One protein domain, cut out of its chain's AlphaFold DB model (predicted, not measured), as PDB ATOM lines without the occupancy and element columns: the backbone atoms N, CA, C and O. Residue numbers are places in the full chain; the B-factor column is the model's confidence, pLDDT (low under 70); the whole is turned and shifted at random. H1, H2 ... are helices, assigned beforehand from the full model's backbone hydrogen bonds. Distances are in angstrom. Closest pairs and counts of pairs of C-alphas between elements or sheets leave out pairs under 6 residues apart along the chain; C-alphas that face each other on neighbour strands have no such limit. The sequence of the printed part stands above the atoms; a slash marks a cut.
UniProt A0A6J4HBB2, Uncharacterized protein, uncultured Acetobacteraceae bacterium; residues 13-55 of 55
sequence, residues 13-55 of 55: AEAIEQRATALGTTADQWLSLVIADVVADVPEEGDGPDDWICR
ATOM      1  N   ALA A  13     115.270 156.334 130.038       93.81
ATOM      2  CA  ALA A  13     114.411 156.900 128.996       93.81
ATOM      3  C   ALA A  13     115.181 157.866 128.074       93.81
ATOM      4  O   ALA A  13     115.059 157.801 126.854       93.81
ATOM      5  N   GLU A  14     116.036 158.715 128.649       95.62
ATOM      6  CA  GLU A  14     116.858 159.650 127.880       95.62
ATOM      7  C   GLU A  14     117.891 158.916 127.012       95.62
ATOM      8  O   GLU A  14     118.080 159.255 125.843       95.62
ATOM      9  N   ALA A  15     118.526 157.871 127.550       96.00
ATOM     10  CA  ALA A  15     119.477 157.059 126.798       96.00
ATOM     11  C   ALA A  15     118.821 156.362 125.592       96.00
ATOM     12  O   ALA A  15     119.424 156.314 124.516       96.00
ATOM     13  N   ILE A  16     117.589 155.862 125.750       95.19
ATOM     14  CA  ILE A  16     116.800 155.264 124.662       95.19
ATOM     15  C   ILE A  16     116.561 156.297 123.555       95.19
ATOM     16  O   ILE A  16     116.876 156.038 122.393       95.19
ATOM     17  N   GLU A  17     116.071 157.487 123.911       95.00
ATOM     18  CA  GLU A  17     115.784 158.568 122.959       95.00
ATOM     19  C   GLU A  17     117.035 159.021 122.192       95.00
ATOM     20  O   GLU A  17     117.015 159.165 120.963       95.00
ATOM     21  N   GLN A  18     118.163 159.188 122.892       96.44
ATOM     22  CA  GLN A  18     119.434 159.555 122.262       96.44
ATOM     23  C   GLN A  18     119.893 158.494 121.253       96.44
ATOM     24  O   GLN A  18     120.348 158.832 120.156       96.44
ATOM     25  N   ARG A  19     119.767 157.207 121.599       96.00
ATOM     26  CA  ARG A  19     120.161 156.095 120.721       96.00
ATOM     27  C   ARG A  19     119.251 155.970 119.509       96.00
ATOM     28  O   ARG A  19     119.763 155.843 118.397       96.00
ATOM     29  N   ALA A  20     117.942 156.056 119.709       96.44
ATOM     30  CA  ALA A  20     116.973 156.036 118.624       96.44
ATOM     31  C   ALA A  20     117.229 157.179 117.630       96.44
ATOM     32  O   ALA A  20     117.362 156.943 116.427       96.44
ATOM     33  N   THR A  21     117.436 158.396 118.143       96.50
ATOM     34  CA  THR A  21     117.757 159.575 117.328       96.50
ATOM     35  C   THR A  21     119.050 159.385 116.534       96.50
ATOM     36  O   THR A  21     119.083 159.653 115.332       96.50
ATOM     37  N   ALA A  22     120.114 158.884 117.171       96.81
ATOM     38  CA  ALA A  22     121.399 158.649 116.510       96.81
ATOM     39  C   ALA A  22     121.312 157.624 115.363       96.81
ATOM     40  O   ALA A  22     122.086 157.701 114.409       96.81
ATOM     41  N   LEU A  23     120.369 156.684 115.447       95.31
ATOM     42  CA  LEU A  23     120.120 155.653 114.437       95.31
ATOM     43  C   LEU A  23     119.029 156.048 113.424       95.31
ATOM     44  O   LEU A  23     118.719 155.263 112.531       95.31
ATOM     45  N   GLY A  24     118.459 157.253 113.534       96.50
ATOM     46  CA  GLY A  24     117.408 157.735 112.636       96.50
ATOM     47  C   GLY A  24     116.080 156.984 112.778       96.50
ATOM     48  O   GLY A  24     115.346 156.849 111.801       96.50
ATOM     49  N   THR A  25     115.779 156.478 113.974       96.25
ATOM     50  CA  THR A  25     114.553 155.732 114.298       96.25
ATOM     51  C   THR A  25     113.821 156.372 115.486       96.25
ATOM     52  O   THR A  25     114.296 157.354 116.059       96.25
ATOM     53  N   THR A  26     112.643 155.858 115.846       95.81
ATOM     54  CA  THR A  26     111.904 156.282 117.046       95.81
ATOM     55  C   THR A  26     112.270 155.409 118.245       95.81
ATOM     56  O   THR A  26     112.702 154.269 118.075       95.81
ATOM     57  N   ALA A  27     112.074 155.921 119.464       93.81
ATOM     58  CA  ALA A  27     112.294 155.149 120.687       93.81
ATOM     59  C   ALA A  27     111.514 153.822 120.690       93.81
ATOM     60  O   ALA A  27     112.083 152.783 121.001       93.81
ATOM     61  N   ASP A  28     110.250 153.848 120.260       91.94
ATOM     62  CA  ASP A  28     109.386 152.665 120.142       91.94
ATOM     63  C   ASP A  28     109.935 151.614 119.161       91.94
ATOM     64  O   ASP A  28     110.034 150.431 119.493       91.94
ATOM     65  N   GLN A  29     110.358 152.044 117.971       93.12
ATOM     66  CA  GLN A  29     110.916 151.146 116.956       93.12
ATOM     67  C   GLN A  29     112.239 150.541 117.415       93.12
ATOM     68  O   GLN A  29     112.462 149.340 117.264       93.12
ATOM     69  N   TRP A  30     113.107 151.368 117.995       94.75
ATOM     70  CA  TRP A  30     114.380 150.913 118.532       94.75
ATOM     71  C   TRP A  30     114.174 149.910 119.668       94.75
ATOM     72  O   TRP A  30     114.756 148.828 119.643       94.75
ATOM     73  N   LEU A  31     113.299 150.232 120.623       93.06
ATOM     74  CA  LEU A  31     113.012 149.373 121.767       93.06
ATOM     75  C   LEU A  31     112.382 148.048 121.323       93.06
ATOM     76  O   LEU A  31     112.750 146.999 121.841       93.06
ATOM     77  N   SER A  32     111.500 148.077 120.322       91.81
ATOM     78  CA  SER A  32     110.904 146.869 119.740       91.81
ATOM     79  C   SER A  32     111.959 145.922 119.165       91.81
ATOM     80  O   SER A  32     111.869 144.713 119.366       91.81
ATOM     81  N   LEU A  33     112.973 146.460 118.478       91.69
ATOM     82  CA  LEU A  33     114.075 145.662 117.937       91.69
ATOM     83  C   LEU A  33     114.949 145.082 119.049       91.69
ATOM     84  O   LEU A  33     115.281 143.903 119.002       91.69
ATOM     85  N   VAL A  34     115.279 145.889 120.060       92.06
ATOM     86  CA  VAL A  34     116.094 145.447 121.200       92.06
ATOM     87  C   VAL A  34     115.383 144.354 121.991       92.06
ATOM     88  O   VAL A  34     115.988 143.333 122.289       92.06
ATOM     89  N   ILE A  35     114.096 144.528 122.302       91.75
ATOM     90  CA  ILE A  35     113.319 143.510 123.020       91.75
ATOM     91  C   ILE A  35     113.211 142.236 122.183       91.75
ATOM     92  O   ILE A  35     113.346 141.153 122.737       91.75
ATOM     93  N   ALA A  36     112.983 142.336 120.870       90.94
ATOM     94  CA  ALA A  36     112.893 141.158 120.010       90.94
ATOM     95  C   ALA A  36     114.203 140.355 119.977       90.94
ATOM     96  O   ALA A  36     114.154 139.130 120.043       90.94
ATOM     97  N   ASP A  37     115.344 141.042 119.903       91.50
ATOM     98  CA  ASP A  37     116.681 140.440 119.934       91.50
ATOM     99  C   ASP A  37     116.943 139.747 121.279       91.50
ATOM    100  O   ASP A  37     117.208 138.551 121.337       91.50
ATOM    101  N   VAL A  38     116.715 140.475 122.374       89.12
ATOM    102  CA  VAL A  38     116.875 139.979 123.745       89.12
ATOM    103  C   VAL A  38     115.967 138.772 123.997       89.12
ATOM    104  O   VAL A  38     116.436 137.746 124.473       89.12
ATOM    105  N   VAL A  39     114.685 138.841 123.630       87.44
ATOM    106  CA  VAL A  39     113.728 137.736 123.815       87.44
ATOM    107  C   VAL A  39     114.088 136.507 122.977       87.44
ATOM    108  O   VAL A  39     113.856 135.391 123.435       87.44
ATOM    109  N   ALA A  40     114.658 136.682 121.782       87.31
ATOM    110  CA  ALA A  40     115.099 135.560 120.953       87.31
ATOM    111  C   ALA A  40     116.247 134.763 121.598       87.31
ATOM    112  O   ALA A  40     116.349 133.558 121.370       87.31
ATOM    113  N   ASP A  41     117.057 135.424 122.426       84.81
ATOM    114  CA  ASP A  41     118.173 134.822 123.156       84.81
ATOM    115  C   ASP A  41     117.792 134.323 124.564       84.81
ATOM    116  O   ASP A  41     118.635 133.739 125.255       84.81
ATOM    117  N   VAL A  42     116.538 134.514 125.005       80.62
ATOM    118  CA  VAL A  42     116.042 133.954 126.275       80.62
ATOM    119  C   VAL A  42     115.996 132.427 126.155       80.62
ATOM    120  O   VAL A  42     115.249 131.906 125.321       80.62
ATOM    121  N   PRO A  43     116.732 131.671 126.989       76.62
ATOM    122  CA  PRO A  43     116.620 130.218 127.001       76.62
ATOM    123  C   PRO A  43     115.222 129.784 127.470       76.62
ATOM    124  O   PRO A  43     114.692 130.321 128.440       76.62
ATOM    125  N   GLU A  44     114.640 128.772 126.814       71.38
ATOM    126  CA  GLU A  44     113.319 128.228 127.185       71.38
ATOM    127  C   GLU A  44     113.312 127.580 128.585       71.38
ATOM    128  O   GLU A  44     112.258 127.468 129.210       71.38
ATOM    129  N   GLU A  45     114.485 127.180 129.093       67.62
ATOM    130  CA  GLU A  45     114.670 126.548 130.400       67.62
ATOM    131  C   GLU A  45     115.787 127.251 131.200       67.62
ATOM    132  O   GLU A  45     116.934 127.339 130.757       67.62
ATOM    133  N   GLY A  46     115.446 127.750 132.393       60.22
ATOM    134  CA  GLY A  46     116.328 128.460 133.329       60.22
ATOM    135  C   GLY A  46     115.517 129.082 134.475       60.22
ATOM    136  O   GLY A  46     114.334 129.362 134.297       60.22
ATOM    137  N   ASP A  47     116.122 129.285 135.652       56.03
ATOM    138  CA  ASP A  47     115.440 129.674 136.911       56.03
ATOM    139  C   ASP A  47     114.956 131.147 136.965       56.03
ATOM    140  O   ASP A  47     114.725 131.721 138.028       56.03
ATOM    141  N   GLY A  48     114.739 131.767 135.803       57.19
ATOM    142  CA  GLY A  48     114.164 133.102 135.669       57.19
ATOM    143  C   GLY A  48     115.106 134.146 135.059       57.19
ATOM    144  O   GLY A  48     116.251 133.854 134.713       57.19
ATOM    145  N   PRO A  49     114.610 135.385 134.886       58.19
ATOM    146  CA  PRO A  49     115.324 136.456 134.192       58.19
ATOM    147  C   PRO A  49     116.627 136.872 134.891       58.19
ATOM    148  O   PRO A  49     117.560 137.293 134.212       58.19
ATOM    149  N   ASP A  50     116.719 136.720 136.217       58.72
ATOM    150  CA  ASP A  50     117.896 137.107 137.007       58.72
ATOM    151  C   ASP A  50     119.158 136.297 136.663       58.72
ATOM    152  O   ASP A  50     120.249 136.864 136.624       58.72
ATOM    153  N   ASP A  51     119.028 135.003 136.350       58.56
ATOM    154  CA  ASP A  51     120.171 134.133 136.021       58.56
ATOM    155  C   ASP A  51     120.747 134.406 134.621       58.56
ATOM    156  O   ASP A  51     121.925 134.158 134.358       58.56
ATOM    157  N   TRP A  52     119.928 134.937 133.710       60.47
ATOM    158  CA  TRP A  52     120.326 135.211 132.329       60.47
ATOM    159  C   TRP A  52     120.743 136.671 132.103       60.47
ATOM    160  O   TRP A  52     121.745 136.913 131.430       60.47
ATOM    161  N   ILE A  53     120.040 137.641 132.701       61.12
ATOM    162  CA  ILE A  53     120.344 139.077 132.561       61.12
ATOM    163  C   ILE A  53     121.652 139.458 133.280       61.12
ATOM    164  O   ILE A  53     122.338 140.383 132.851       61.12
ATOM    165  N   CYS A  54     122.027 138.754 134.355       54.38
ATOM    166  CA  CYS A  54     123.221 139.060 135.155       54.38
ATOM    167  C   CYS A  54     124.532 138.432 134.635       54.38
ATOM    168  O   CYS A  54     125.507 138.371 135.393       54.38
ATOM    169  N   ARG A  55     124.577 137.943 133.390       51.91
ATOM    170  CA  ARG A  55     125.767 137.295 132.813       51.91
ATOM    171  C   ARG A  55     126.698 138.254 132.073       51.91
ATOM    172  O   ARG A  55     126.205 139.165 131.377       51.91
TER     173      ARG A  55
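This is residues 13 to 55 of the 55 residues of an uncharacterized protein of uncultured Acetobacteraceae bacterium (UniProt A0A6J4HBB2). What shape do these atoms make? Beginning at residue 13, the helix H1 meets the start of the longer straight helix H2 in an L-shaped corner; beyond the other end of H2 the chain turns to a short helix, H3, off to the same side of H2 as H1. The whole is like an open bracket, with H2 as its long bar and H1 and H3 apart from each other. What is it built of? The printed part has 43 residues with three named helices, in the order H1, H2, H3, and no named strand, and its class is all helix. How closely is it gathered? It is loose, with a radius of gyration of the C-alphas of 13.0 A, and it is a rod in outline, spanning 36 by 17 by 13 A.

How does H1, residues 13 to 22, stand to H2, residues 27 to 40? They touch, H2 with residues 27 to 31 alone, and their closest C-alphas are those of Ala 20 and Ala 27, 5.2 A apart. Their lines stand at 81 degrees, about perpendicular. Where is H3, residues 49 to 53, in relation to them? H3 is apart from both H1 and H2, and it touches no helix. What do the backbone N and O atoms show? In H1, H2 and H3 every O i to N i+4 pair is within hydrogen-bond range.

Where does H1 begin? It runs from Ala 13, with its C-alpha at (114.411, 156.900, 128.996), to Ala 22, 14.4 A from first to last C-alpha. Where does H2 run? It goes from Ala 27, C-alpha at (112.294, 155.149, 120.687), to Ala 40, C-alpha at (115.099, 135.560, 120.953), over 19.8 A. Where is H3? It goes from Pro 49 to Ile 53, whose C-alpha is at (120.344, 139.077, 132.561), and its first and last C-alphas are 5.9 A apart.

How large is it? The two C-alphas farthest apart are those of Gly 24 and Asp 47, 37.2 A. What are the links like? The link from H1 to H2 is tight, with 4 residues, and the link from H2 to H3 is short, with 8; the printed part has no cut. Which residues stand free? Residues 32 to 37, which belong to H2, stand free, and so do residues 44 to 51, of which 49 to 51 belong to H3. Where is the model's confidence low? The mean pLDDT of the printed part is 83.3, and residues 45 to 55 are under 70.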